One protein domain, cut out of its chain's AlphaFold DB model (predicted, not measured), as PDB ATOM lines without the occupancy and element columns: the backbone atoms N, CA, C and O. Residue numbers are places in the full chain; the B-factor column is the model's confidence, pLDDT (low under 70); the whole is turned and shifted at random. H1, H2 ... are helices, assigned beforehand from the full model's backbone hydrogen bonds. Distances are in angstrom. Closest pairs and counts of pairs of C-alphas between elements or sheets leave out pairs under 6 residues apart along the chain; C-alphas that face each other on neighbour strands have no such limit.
ATOM      1  N   PHE A  43     141.451 127.082 127.889       84.12
ATOM      2  CA  PHE A  43     142.549 127.131 126.920       84.12
ATOM      3  C   PHE A  43     143.002 128.566 126.603       84.12
ATOM      4  O   PHE A  43     144.200 128.845 126.611       84.12
ATOM      5  N   LEU A  44     142.064 129.495 126.394       87.44
ATOM      6  CA  LEU A  44     142.400 130.895 126.120       87.44
ATOM      7  C   LEU A  44     142.964 131.619 127.345       87.44
ATOM      8  O   LEU A  44     143.886 132.414 127.184       87.44
ATOM      9  N   LYS A  45     142.477 131.320 128.561       89.94
ATOM     10  CA  LYS A  45     143.081 131.852 129.795       89.94
ATOM     11  C   LYS A  45     144.496 131.304 129.984       89.94
ATOM     12  O   LYS A  45     145.375 132.057 130.383       89.94
ATOM     13  N   HIS A  46     144.742 130.040 129.630       88.75
ATOM     14  CA  HIS A  46     146.086 129.470 129.669       88.75
ATOM     15  C   HIS A  46     147.011 130.137 128.648       88.75
ATOM     16  O   HIS A  46     148.091 130.577 129.026       88.75
ATOM     17  N   ILE A  47     146.564 130.305 127.397       90.38
ATOM     18  CA  ILE A  47     147.308 131.078 126.389       90.38
ATOM     19  C   ILE A  47     147.635 132.479 126.903       90.38
ATOM     20  O   ILE A  47     148.767 132.915 126.748       90.38
ATOM     21  N   LEU A  48     146.665 133.171 127.506       92.50
ATOM     22  CA  LEU A  48     146.848 134.528 128.022       92.50
ATOM     23  C   LEU A  48     147.813 134.586 129.216       92.50
ATOM     24  O   LEU A  48     148.475 135.599 129.411       92.50
ATOM     25  N   SER A  49     147.881 133.520 130.019       92.88
ATOM     26  CA  SER A  49     148.824 133.411 131.140       92.88
ATOM     27  C   SER A  49     150.256 133.085 130.714       92.88
ATOM     28  O   SER A  49     151.173 133.248 131.511       92.88
ATOM     29  N   CYS A  50     150.447 132.599 129.487       93.50
ATOM     30  CA  CYS A  50     151.760 132.278 128.948       93.50
ATOM     31  C   CYS A  50     152.366 133.487 128.245       93.50
ATOM     32  O   CYS A  50     151.663 134.227 127.561       93.50
ATOM     33  N   ASP A  51     153.688 133.625 128.309       94.56
ATOM     34  CA  ASP A  51     154.367 134.669 127.554       94.56
ATOM     35  C   ASP A  51     154.145 134.499 126.049       94.56
ATOM     36  O   ASP A  51     154.195 133.399 125.480       94.56
ATOM     37  N   LYS A  52     153.960 135.634 125.374       94.50
ATOM     38  CA  LYS A  52     153.804 135.701 123.918       94.50
ATOM     39  C   LYS A  52     154.936 134.973 123.182       94.50
ATOM     40  O   LYS A  52     154.695 134.354 122.142       94.50
ATOM     41  N   GLU A  53     156.153 135.028 123.719       93.38
ATOM     42  CA  GLU A  53     157.327 134.339 123.176       93.38
ATOM     43  C   GLU A  53     157.174 132.818 123.216       93.38
ATOM     44  O   GLU A  53     157.460 132.165 122.213       93.38
ATOM     45  N   ILE A  54     156.623 132.258 124.297       93.69
ATOM     46  CA  ILE A  54     156.352 130.818 124.429       93.69
ATOM     47  C   ILE A  54     155.313 130.387 123.394       93.69
ATOM     48  O   ILE A  54     155.500 129.395 122.691       93.69
ATOM     49  N   CYS A  55     154.233 131.157 123.240       92.56
ATOM     50  CA  CYS A  55     153.212 130.882 122.229       92.56
ATOM     51  C   CYS A  55     153.791 130.942 120.804       92.56
ATOM     52  O   CYS A  55     153.488 130.084 119.968       92.56
ATOM     53  N   SER A  56     154.651 131.925 120.528       91.62
ATOM     54  CA  SER A  56     155.364 132.046 119.252       91.62
ATOM     55  C   SER A  56     156.342 130.890 119.024       91.62
ATOM     56  O   SER A  56     156.410 130.347 117.924       91.62
ATOM     57  N   PHE A  57     157.055 130.447 120.055       90.81
ATOM     58  CA  PHE A  57     157.941 129.289 119.976       90.81
ATOM     59  C   PHE A  57     157.154 127.999 119.699       90.81
ATOM     60  O   PHE A  57     157.516 127.231 118.807       90.81
ATOM     61  N   ALA A  58     156.018 127.812 120.380       90.62
ATOM     62  CA  ALA A  58     155.166 126.638 120.236       90.62
ATOM     63  C   ALA A  58     154.507 126.544 118.851       90.62
ATOM     64  O   ALA A  58     154.557 125.493 118.216       90.62
ATOM     65  N   PHE A  59     153.894 127.626 118.357       87.94
ATOM     66  CA  PHE A  59     153.030 127.586 117.161       87.94
ATOM     67  C   PHE A  59     153.427 128.582 116.059       87.94
ATOM     68  O   PHE A  59     152.681 128.798 115.095       87.94
ATOM     69  N   GLY A  60     154.583 129.233 116.178       88.75
ATOM     70  CA  GLY A  60     155.010 130.299 115.274       88.75
ATOM     71  C   GLY A  60     154.036 131.480 115.269       88.75
ATOM     72  O   GLY A  60     153.390 131.810 116.263       88.75
ATOM     73  N   SER A  61     153.846 132.076 114.088       86.31
ATOM     74  CA  SER A  61     152.919 133.205 113.890       86.31
ATOM     75  C   SER A  61     151.459 132.924 114.282       86.31
ATOM     76  O   SER A  61     150.691 133.862 114.484       86.31
ATOM     77  N   ILE A  62     151.048 131.653 114.364       86.38
ATOM     78  CA  ILE A  62     149.700 131.282 114.813       86.38
ATOM     79  C   ILE A  62     149.585 131.479 116.323       86.38
ATOM     80  O   ILE A  62     148.590 132.037 116.774       86.38
ATOM     81  N   GLY A  63     150.607 131.091 117.085       89.25
ATOM     82  CA  GLY A  63     150.627 131.261 118.536       89.25
ATOM     83  C   GLY A  63     150.616 132.727 118.942       89.25
ATOM     84  O   GLY A  63     149.813 133.115 119.782       89.25
ATOM     85  N   GLU A  64     151.405 133.566 118.266       89.38
ATOM     86  CA  GLU A  64     151.349 135.021 118.455       89.38
ATOM     87  C   GLU A  64     149.934 135.575 118.210       89.38
ATOM     88  O   GLU A  64     149.427 136.383 118.988       89.38
ATOM     89  N   ARG A  65     149.265 135.134 117.140       87.31
ATOM     90  CA  ARG A  65     147.904 135.590 116.830       87.31
ATOM     91  C   ARG A  65     146.868 135.086 117.824       87.31
ATOM     92  O   ARG A  65     145.955 135.839 118.136       87.31
ATOM     93  N   LEU A  66     146.994 133.848 118.301       86.38
ATOM     94  CA  LEU A  66     146.118 133.289 119.331       86.38
ATOM     95  C   LEU A  66     146.288 134.026 120.659       86.38
ATOM     96  O   LEU A  66     145.291 134.351 121.292       86.38
ATOM     97  N   HIS A  67     147.524 134.350 121.037       91.50
ATOM     98  CA  HIS A  67     147.808 135.153 122.221       91.50
ATOM     99  C   HIS A  67     147.195 136.554 122.108       91.50
ATOM    100  O   HIS A  67     146.437 136.977 122.980       91.50
ATOM    101  N   ASN A  68     147.430 137.247 120.989       89.25
ATOM    102  CA  ASN A  68     146.818 138.553 120.736       89.25
ATOM    103  C   ASN A  68     145.282 138.472 120.702       89.25
ATOM    104  O   ASN A  68     144.608 139.400 121.135       89.25
ATOM    105  N   LEU A  69     144.704 137.385 120.183       87.62
ATOM    106  CA  LEU A  69     143.260 137.168 120.219       87.62
ATOM    107  C   LEU A  69     142.774 137.032 121.664       87.62
ATOM    108  O   LEU A  69     141.882 137.774 122.061       87.62
ATOM    109  N   ALA A  70     143.382 136.142 122.453       90.62
ATOM    110  CA  ALA A  70     143.013 135.902 123.847       90.62
ATOM    111  C   ALA A  70     143.072 137.184 124.695       90.62
ATOM    112  O   ALA A  70     142.200 137.392 125.528       90.62
ATOM    113  N   GLN A  71     144.037 138.072 124.426       92.19
ATOM    114  CA  GLN A  71     144.142 139.386 125.073       92.19
ATOM    115  C   GLN A  71     142.961 140.325 124.790       92.19
ATOM    116  O   GLN A  71     142.665 141.193 125.604       92.19
ATOM    117  N   ASN A  72     142.320 140.199 123.627       91.12
ATOM    118  CA  ASN A  72     141.240 141.095 123.202       91.12
ATOM    119  C   ASN A  72     139.839 140.518 123.458       91.12
ATOM    120  O   ASN A  72     138.850 141.251 123.365       91.12
ATOM    121  N   LEU A  73     139.740 139.216 123.732       91.88
ATOM    122  CA  LEU A  73     138.476 138.536 123.985       91.88
ATOM    123  C   LEU A  73     138.027 138.689 125.439       91.88
ATOM    124  O   LEU A  73     138.823 138.720 126.372       91.88
ATOM    125  N   ASP A  74     136.715 138.719 125.620       93.94
ATOM    126  CA  ASP A  74     136.050 138.590 126.902       93.94
ATOM    127  C   ASP A  74     136.011 137.114 127.303       93.94
ATOM    128  O   ASP A  74     135.139 136.349 126.886       93.94
ATOM    129  N   LEU A  75     136.993 136.696 128.098       92.19
ATOM    130  CA  LEU A  75     137.127 135.303 128.532       92.19
ATOM    131  C   LEU A  75     136.054 134.878 129.546       92.19
ATOM    132  O   LEU A  75     135.961 133.694 129.874       92.19
ATOM    133  N   ASP A  76     135.244 135.825 130.024       92.44
ATOM    134  CA  ASP A  76     134.098 135.567 130.892       92.44
ATOM    135  C   ASP A  76     132.767 135.599 130.126       92.44
ATOM    136  O   ASP A  76     131.697 135.439 130.714       92.44
ATOM    137  N   HIS A  77     132.814 135.766 128.801       92.94
ATOM    138  CA  HIS A  77     131.643 135.612 127.955       92.94
ATOM    139  C   HIS A  77     131.141 134.155 127.991       92.94
ATOM    140  O   HIS A  77     131.942 133.237 127.775       92.94
ATOM    141  N   PRO A  78     129.826 133.900 128.165       90.00
ATOM    142  CA  PRO A  78     129.298 132.540 128.289       90.00
ATOM    143  C   PRO A  78     129.702 131.600 127.142       90.00
ATOM    144  O   PRO A  78     130.133 130.483 127.385       90.00
ATOM    145  N   GLU A  79     129.658 132.069 125.891       87.44
ATOM    146  CA  GLU A  79     130.077 131.274 124.717       87.44
ATOM    147  C   GLU A  79     131.579 130.943 124.652       87.44
ATOM    148  O   GLU A  79     131.980 130.003 123.960       87.44
ATOM    149  N   VAL A  80     132.420 131.720 125.341       87.75
ATOM    150  CA  VAL A  80     133.842 131.389 125.494       87.75
ATOM    151  C   VAL A  80     133.992 130.317 126.569       87.75
ATOM    152  O   VAL A  80     134.691 129.331 126.348       87.75
ATOM    153  N   GLN A  81     133.276 130.463 127.688       85.75
ATOM    154  CA  GLN A  81     133.313 129.533 128.821       85.75
ATOM    155  C   GLN A  81     132.739 128.147 128.499       85.75
ATOM    156  O   GLN A  81     133.262 127.138 128.966       85.75
ATOM    157  N   THR A  82     131.690 128.068 127.679       80.62
ATOM    158  CA  THR A  82     131.093 126.785 127.263       80.62
ATOM    159  C   THR A  82     131.946 126.034 126.244       80.62
ATOM    160  O   THR A  82     131.661 124.881 125.925       80.62
ATOM    161  N   GLY A  83     132.984 126.672 125.698       76.69
ATOM    162  CA  GLY A  83     133.802 126.110 124.631       76.69
ATOM    163  C   GLY A  83     133.105 126.067 123.270       76.69
ATOM    164  O   GLY A  83     133.709 125.567 122.323       76.69
ATOM    165  N   GLU A  84     131.893 126.619 123.111       77.56
ATOM    166  CA  GLU A  84     131.222 126.707 121.804       77.56
ATOM    167  C   GLU A  84     132.098 127.450 120.791       77.56
ATOM    168  O   GLU A  84     132.317 126.958 119.681       77.56
ATOM    169  N   PHE A  85     132.703 128.569 121.206       78.75
ATOM    170  CA  PHE A  85     133.681 129.287 120.392       78.75
ATOM    171  C   PHE A  85     134.861 128.384 119.991       78.75
ATOM    172  O   PHE A  85     135.232 128.318 118.817       78.75
ATOM    173  N   LEU A  86     135.413 127.638 120.954       73.81
ATOM    174  CA  LEU A  86     136.616 126.812 120.796       73.81
ATOM    175  C   LEU A  86     136.395 125.521 120.007       73.81
ATOM    176  O   LEU A  86     137.313 125.059 119.328       73.81
ATOM    177  N   SER A  87     135.176 124.985 120.020       72.12
ATOM    178  CA  SER A  87     134.788 123.814 119.229       72.12
ATOM    179  C   SER A  87     135.005 124.019 117.725       72.12
ATOM    180  O   SER A  87     135.235 123.065 116.985       72.12
ATOM    181  N   SER A  88     135.029 125.275 117.264       68.25
ATOM    182  CA  SER A  88     135.364 125.618 115.880       68.25
ATOM    183  C   SER A  88     136.863 125.535 115.549       68.25
ATOM    184  O   SER A  88     137.239 125.467 114.374       68.25
ATOM    185  N   PHE A  89     137.729 125.519 116.567       66.06
ATOM    186  CA  PHE A  89     139.187 125.541 116.426       66.06
ATOM    187  C   PHE A  89     139.836 124.171 116.608       66.06
ATOM    188  O   PHE A  89     140.848 123.902 115.956       66.06
ATOM    189  N   THR A  90     139.298 123.319 117.486       66.88
ATOM    190  CA  THR A  90     139.963 122.078 117.914       66.88
ATOM    191  C   THR A  90     139.020 120.878 117.919       66.88
ATOM    192  O   THR A  90     137.830 121.026 118.171       66.88
ATOM    193  N   HIS A  91     139.557 119.673 117.709       70.69
ATOM    194  CA  HIS A  91     138.836 118.418 117.965       70.69
ATOM    195  C   HIS A  91     138.555 118.204 119.463       70.69
ATOM    196  O   HIS A  91     139.126 118.896 120.309       70.69
ATOM    197  N   GLU A  92     137.734 117.198 119.789       68.00
ATOM    198  CA  GLU A  92     137.584 116.682 121.157       68.00
ATOM    199  C   GLU A  92     138.976 116.433 121.780       68.00
ATOM    200  O   GLU A  92     139.853 115.823 121.159       68.00
ATOM    201  N   ASN A  93     139.207 116.972 122.982       71.75
ATOM    202  CA  ASN A  93     140.485 116.961 123.722       71.75
ATOM    203  C   ASN A  93     141.642 117.775 123.104       71.75
ATOM    204  O   ASN A  93     142.780 117.702 123.575       71.75
ATOM    205  N   GLY A  94     141.401 118.564 122.053       76.25
ATOM    206  CA  GLY A  94     142.448 119.375 121.427       76.25
ATOM    207  C   GLY A  94     142.990 120.477 122.343       76.25
ATOM    208  O   GLY A  94     144.192 120.730 122.336       76.25
ATOM    209  N   CYS A  95     142.138 121.072 123.181       80.31
ATOM    210  CA  CYS A  95     142.527 122.112 124.139       80.31
ATOM    211  C   CYS A  95     143.566 121.621 125.163       80.31
ATOM    212  O   CYS A  95     144.581 122.283 125.368       80.31
ATOM    213  N   GLU A  96     143.369 120.436 125.746       83.31
ATOM    214  CA  GLU A  96     144.307 119.863 126.721       83.31
ATOM    215  C   GLU A  96     145.676 119.573 126.087       83.31
ATOM    216  O   GLU A  96     146.715 119.948 126.633       83.31
ATOM    217  N   LYS A  97     145.685 118.985 124.883       84.69
ATOM    218  CA  LYS A  97     146.922 118.717 124.130       84.69
ATOM    219  C   LYS A  97     147.687 119.996 123.809       84.69
ATOM    220  O   LYS A  97     148.915 119.996 123.859       84.69
ATOM    221  N   ILE A  98     146.983 121.086 123.497       84.69
ATOM    222  CA  ILE A  98     147.617 122.390 123.292       84.69
ATOM    223  C   ILE A  98     148.273 122.877 124.576       84.69
ATOM    224  O   ILE A  98     149.437 123.265 124.546       84.69
ATOM    225  N   ILE A  99     147.543 122.852 125.689       88.12
ATOM    226  CA  ILE A  99     148.045 123.294 126.994       88.12
ATOM    227  C   ILE A  99     149.301 122.501 127.372       88.12
ATOM    228  O   ILE A  99     150.323 123.087 127.724       88.12
ATOM    229  N   GLN A 100     149.263 121.172 127.243       88.62
ATOM    230  CA  GLN A 100     150.421 120.313 127.496       88.62
ATOM    231  C   GLN A 100     151.599 120.668 126.579       88.62
ATOM    232  O   GLN A 100     152.736 120.758 127.039       88.62
ATOM    233  N   PHE A 101     151.339 120.926 125.297       90.06
ATOM    234  CA  PHE A 101     152.380 121.303 124.349       90.06
ATOM    235  C   PHE A 101     153.002 122.675 124.651       90.06
ATOM    236  O   PHE A 101     154.221 122.818 124.564       90.06
ATOM    237  N   ILE A 102     152.203 123.660 125.071       91.12
ATOM    238  CA  ILE A 102     152.697 124.969 125.523       91.12
ATOM    239  C   ILE A 102     153.595 124.802 126.756       91.12
ATOM    240  O   ILE A 102     154.693 125.350 126.774       91.12
ATOM    241  N   LYS A 103     153.189 123.988 127.740       92.50
ATOM    242  CA  LYS A 103     154.010 123.694 128.930       92.50
ATOM    243  C   LYS A 103     155.341 123.023 128.578       92.50
ATOM    244  O   LYS A 103     156.369 123.352 129.159       92.50
ATOM    245  N   LEU A 104     155.342 122.102 127.611       91.75
ATOM    246  CA  LEU A 104     156.579 121.489 127.110       91.75
ATOM    247  C   LEU A 104     157.492 122.518 126.431       91.75
ATOM    248  O   LEU A 104     158.706 122.472 126.606       91.75
ATOM    249  N   CYS A 105     156.911 123.446 125.672       91.62
ATOM    250  CA  CYS A 105     157.640 124.534 125.024       91.62
ATOM    251  C   CYS A 105     158.244 125.515 126.040       91.62
ATOM    252  O   CYS A 105     159.390 125.920 125.872       91.62
ATOM    253  N   ASP A 106     157.509 125.850 127.100       93.62
ATOM    254  CA  ASP A 106     157.999 126.669 128.215       93.62
ATOM    255  C   ASP A 106     159.202 126.006 128.907       93.62
ATOM    256  O   ASP A 106     160.285 126.585 128.985       93.62
ATOM    257  N   LEU A 107     159.074 124.725 129.280       93.38
ATOM    258  CA  LEU A 107     160.184 123.948 129.843       93.38
ATOM    259  C   LEU A 107     161.398 123.900 128.906       93.38
ATOM    260  O   LEU A 107     162.536 123.989 129.366       93.38
ATOM    261  N   ALA A 108     161.181 123.763 127.598       90.94
ATOM    262  CA  ALA A 108     162.263 123.767 126.620       90.94
ATOM    263  C   ALA A 108     163.016 125.109 126.613       90.94
ATOM    264  O   ALA A 108     164.248 125.110 126.674       90.94
ATOM    265  N   ILE A 109     162.294 126.234 126.623       90.62
ATOM    266  CA  ILE A 109     162.880 127.581 126.694       90.62
ATOM    267  C   ILE A 109     163.670 127.762 127.996       90.62
ATOM    268  O   ILE A 109     164.824 128.190 127.949       90.62
ATOM    269  N   GLN A 110     163.106 127.364 129.141       92.81
ATOM    270  CA  GLN A 110     163.773 127.440 130.450       92.81
ATOM    271  C   GLN A 110     165.079 126.626 130.502       92.81
ATOM    272  O   GLN A 110     166.007 126.982 131.224       92.81
ATOM    273  N   ASN A 111     165.176 125.557 129.705       93.75
ATOM    274  CA  ASN A 111     166.377 124.727 129.572       93.75
ATOM    275  C   ASN A 111     167.308 125.173 128.426       93.75
ATOM    276  O   ASN A 111     168.197 124.418 128.029       93.75
ATOM    277  N   ASN A 112     167.134 126.388 127.895       90.56
ATOM    278  CA  ASN A 112     167.914 126.942 126.783       90.56
ATOM    279  C   ASN A 112     167.866 126.096 125.495       90.56
ATOM    280  O   ASN A 112     168.796 126.128 124.684       90.56
ATOM    281  N   LEU A 113     166.785 125.340 125.272       85.69
ATOM    282  CA  LEU A 113     166.544 124.682 123.992       85.69
ATOM    283  C   LEU A 113     166.000 125.726 123.014       85.69
ATOM    284  O   LEU A 113     164.842 126.127 123.071       85.69
ATOM    285  N   THR A 114     166.864 126.189 122.115       72.81
ATOM    286  CA  THR A 114     166.589 127.363 121.272       72.81
ATOM    287  C   THR A 114     165.888 127.047 119.956       72.81
ATOM    288  O   THR A 114     165.451 127.966 119.262       72.81
ATOM    289  N   VAL A 115     165.774 125.771 119.575       74.62
ATOM    290  CA  VAL A 115     165.273 125.393 118.249       74.62
ATOM    291  C   VAL A 115     164.283 124.239 118.338       74.62
ATOM    292  O   VAL A 115     164.656 123.089 118.553       74.62
ATOM    293  N   LEU A 116     163.015 124.550 118.080       76.12
ATOM    294  CA  LEU A 116     162.046 123.575 117.592       76.12
ATOM    295  C   LEU A 116     162.197 123.454 116.076       76.12
ATOM    296  O   LEU A 116     162.240 124.460 115.360       76.12
ATOM    297  N   ASP A 117     162.254 122.223 115.571       82.94
ATOM    298  CA  ASP A 117     162.179 121.998 114.133       82.94
ATOM    299  C   ASP A 117     160.856 122.572 113.600       82.94
ATOM    300  O   ASP A 117     159.760 122.154 113.981       82.94
ATOM    301  N   LYS A 118     160.955 123.529 112.671       81.75
ATOM    302  CA  LYS A 118     159.799 124.159 112.023       81.75
ATOM    303  C   LYS A 118     158.877 123.127 111.371       81.75
ATOM    304  O   LYS A 118     157.666 123.358 111.297       81.75
ATOM    305  N   SER A 119     159.429 122.015 110.878       84.88
ATOM    306  CA  SER A 119     158.654 120.927 110.276       84.88
ATOM    307  C   SER A 119     157.747 120.255 111.318       84.88
ATOM    308  O   SER A 119     156.553 120.057 111.065       84.88
ATOM    309  N   PHE A 120     158.276 120.037 112.525       83.69
ATOM    310  CA  PHE A 120     157.555 119.493 113.665       83.69
ATOM    311  C   PHE A 120     156.470 120.456 114.149       83.69
ATOM    312  O   PHE A 120     155.301 120.072 114.185       83.69
ATOM    313  N   THR A 121     156.803 121.730 114.393       81.62
ATOM    314  CA  THR A 121     155.822 122.758 114.788       81.62
ATOM    315  C   THR A 121     154.669 122.856 113.792       81.62
ATOM    316  O   THR A 121     153.501 122.917 114.178       81.62
ATOM    317  N   LYS A 122     154.967 122.818 112.487       83.75
ATOM    318  CA  LYS A 122     153.946 122.840 111.432       83.75
ATOM    319  C   LYS A 122     153.061 121.591 111.461       83.75
ATOM    320  O   LYS A 122     151.853 121.715 111.259       83.75
ATOM    321  N   SER A 123     153.640 120.416 111.706       85.62
ATOM    322  CA  SER A 123     152.907 119.150 111.813       85.62
ATOM    323  C   SER A 123     151.978 119.140 113.029       85.62
ATOM    324  O   SER A 123     150.780 118.897 112.885       85.62
ATOM    325  N   VAL A 124     152.497 119.524 114.200       83.69
ATOM    326  CA  VAL A 124     151.733 119.646 115.450       83.69
ATOM    327  C   VAL A 124     150.600 120.657 115.288       83.69
ATOM    328  O   VAL A 124     149.445 120.327 115.538       83.69
ATOM    329  N   THR A 125     150.896 121.847 114.760       82.94
ATOM    330  CA  THR A 125     149.883 122.883 114.499       82.94
ATOM    331  C   THR A 125     148.791 122.363 113.565       82.94
ATOM    332  O   THR A 125     147.613 122.560 113.838       82.94
ATOM    333  N   LYS A 126     149.140 121.650 112.486       84.00
ATOM    334  CA  LYS A 126     148.151 121.072 111.562       84.00
ATOM    335  C   LYS A 126     147.325 119.955 112.211       84.00
ATOM    336  O   LYS A 126     146.151 119.822 111.889       84.00
ATOM    337  N   SER A 127     147.926 119.160 113.093       83.38
ATOM    338  CA  SER A 127     147.234 118.083 113.807       83.38
ATOM    339  C   SER A 127     146.259 118.618 114.851       83.38
ATOM    340  O   SER A 127     145.189 118.048 115.041       83.38
ATOM    341  N   ILE A 128     146.649 119.676 115.555       78.31
ATOM    342  CA  ILE A 128     145.867 120.288 116.629       78.31
ATOM    343  C   ILE A 128     144.768 121.184 116.062       78.31
ATOM    344  O   ILE A 128     143.632 121.164 116.533       78.31
ATOM    345  N   PHE A 129     145.110 121.947 115.027       77.62
ATOM    346  CA  PHE A 129     144.231 122.878 114.343       77.62
ATOM    347  C   PHE A 129     144.043 122.421 112.883       77.62
ATOM    348  O   PHE A 129     144.525 123.066 111.948       77.62
ATOM    349  N   PRO A 130     143.330 121.318 112.615       73.19
ATOM    350  CA  PRO A 130     143.121 120.843 111.242       73.19
ATOM    351  C   PRO A 130     142.463 121.909 110.359       73.19
ATOM    352  O   PRO A 130     142.727 121.995 109.157       73.19
ATOM    353  N   ASN A 131     141.697 122.798 110.995       69.88
ATOM    354  CA  ASN A 131     141.034 123.937 110.391       69.88
ATOM    355  C   ASN A 131     141.808 125.265 110.553       69.88
ATOM    356  O   ASN A 131     141.181 126.315 110.456       69.88
ATOM    357  N   VAL A 132     143.149 125.275 110.718       63.06
ATOM    358  CA  VAL A 132     143.968 126.518 110.843       63.06
ATOM    359  C   VAL A 132     143.555 127.588 109.831       63.06
ATOM    360  O   VAL A 132     143.501 128.768 110.164       63.06
ATOM    361  N   LYS A 133     143.283 127.205 108.574       61.84
ATOM    362  CA  LYS A 133     142.874 128.162 107.533       61.84
ATOM    363  C   LYS A 133     141.559 128.867 107.882       61.84
ATOM    364  O   LYS A 133     141.454 130.067 107.653       61.84
ATOM    365  N   PHE A 134     140.596 128.145 108.452       57.53
ATOM    366  CA  PHE A 134     139.338 128.696 108.948       57.53
ATOM    367  C   PHE A 134     139.597 129.638 110.128       57.53
ATOM    368  O   PHE A 134     139.216 130.798 110.048       57.53
ATOM    369  N   SER A 135     140.368 129.205 111.130       57.59
ATOM    370  CA  SER A 135     140.746 129.998 112.315       57.59
ATOM    371  C   SER A 135     141.498 131.290 111.966       57.59
ATOM    372  O   SER A 135     141.282 132.346 112.553       57.59
ATOM    373  N   MET A 136     142.372 131.236 110.961       58.12
ATOM    374  CA  MET A 136     143.144 132.388 110.487       58.12
ATOM    375  C   MET A 136     142.320 133.327 109.607       58.12
ATOM    376  O   MET A 136     142.581 134.530 109.591       58.12
ATOM    377  N   ASN A 137     141.329 132.797 108.887       60.81
ATOM    378  CA  ASN A 137     140.343 133.611 108.187       60.81
ATOM    379  C   ASN A 137     139.372 134.263 109.163       60.81
ATOM    380  O   ASN A 137     139.013 135.399 108.933       60.81
ATOM    381  N   LEU A 138     139.030 133.615 110.268       60.62
ATOM    382  CA  LEU A 138     138.275 134.167 111.396       60.62
ATOM    383  C   LEU A 138     138.957 135.426 111.970       60.62
ATOM    384  O   LEU A 138     138.333 136.460 112.166       60.62
ATOM    385  N   LEU A 139     140.285 135.366 112.114       56.88
ATOM    386  CA  LEU A 139     141.133 136.492 112.529       56.88
ATOM    387  C   LEU A 139     141.297 137.586 111.456       56.88
ATOM    388  O   LEU A 139     141.663 138.719 111.771       56.88
ATOM    389  N   ARG A 140     141.072 137.258 110.176       59.72
ATOM    390  CA  ARG A 140     141.184 138.198 109.041       59.72
ATOM    391  C   ARG A 140     139.843 138.826 108.661       59.72
ATOM    392  O   ARG A 140     139.793 140.023 108.391       59.72
ATOM    393  N   ASN A 141     138.766 138.049 108.681       62.19
ATOM    394  CA  ASN A 141     137.383 138.475 108.532       62.19
ATOM    395  C   ASN A 141     136.920 139.038 109.868       62.19
ATOM    396  O   ASN A 141     136.205 138.395 110.630       62.19
TER     397      ASN A 141
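Overview. This is residues 43 to 141 of the 393 residues of an uncharacterized protein of Crenarchaeota archaeon (UniProt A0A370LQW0). The longest helix, H6, and H7 make a narrow V, closest where H6 begins and H7 ends, and H2 crosses the V from one side, packing on both. H3 packs on H2 and H1, H1 packs on the beginning of H6, H8 comes near H3, and the two short helices H4 and H5 lie at one end of the long axis. The printed part has 99 residues with eight named helices, H1 to H8 in order along the chain, and no named strand; the class is all helix. The whole is compact, with a radius of gyration of the C-alphas of 13.0 A, and elongated, spanning 39 by 25 by 24 A.

Along the chain. H1 is residues 43 to 49, beginning with C-alpha 43 at (142.549, 127.131, 126.920). H2 is residues 52 to 59, 10.6 A long, and H3 is residues 61 to 72, 16.9 A long. H4, residues 78 to 81, and H5, residues 84 to 87, measure 5.0 A and 5.3 A. H6, residues 94 to 110, is the longest at 24.5 A, with C-alpha 94 at (142.448, 119.375, 121.427). H7 is residues 118 to 128, 15.2 A long. H8 is residues 132 to 140, 12.1 A long, and ends with C-alpha 140 at (141.184, 138.198, 109.041).

Arrangement. H2 and H6 are the hubs, touching three helices each. They touch each other at a steep tilt of 63 degrees, opposite ways, with the C-alphas of Ala 58 and Cys 105 closest at 5.8 A. H2 touches H7 about perpendicular, at 84 degrees, closest at the C-alphas of Phe 59 and Thr 121, 6.1 A. H6 and H7 form a helical hairpin at a shallow tilt of 26 degrees, opposite ways; they only just touch, with 3 pairs of C-alphas within 8 A, through residues 94 to 98 of H6 alone, and the closest C-alphas are Gly 94 and Ile 128, 6.0 A. H2 touches H3 through residues 62 to 67 of H3 alone, at a steep tilt of 47 degrees, the C-alphas of Cys 55 and Gly 63 being closest at 4.5 A. H1 touches H3 about perpendicular, at 85 degrees, through residues 66 to 71 of H3 alone, closest at the C-alphas of Leu 44 and Ala 70, 5.5 A. H1 touches H6 at a shallow tilt of 25 degrees, the same way, through residues 95 to 99 of H6 alone, closest at the C-alphas of Phe 43 and Cys 95, 5.7 A. H8 is close to H3 but not clearly touching, at 7.9 A between the C-alphas of Ile 62 and Met 136. H4 and H5 are close but not clearly touching, at 6.0 A between the C-alphas of Glu 79 and Phe 85. In H1, H2, H3, H6, H7 and H8 every O i to N i+4 pair is within hydrogen-bond range; H4 and H5 are too short for such a pair.

Size, cuts and confidence. The two C-alphas farthest apart are those of Pro 78 and Asn 112, at 39.0 A. The printed part has no cut and no long link. Mean pLDDT of the printed part is 82.9, and residues 88 to 90, 92 and 131 to 141 are under 70.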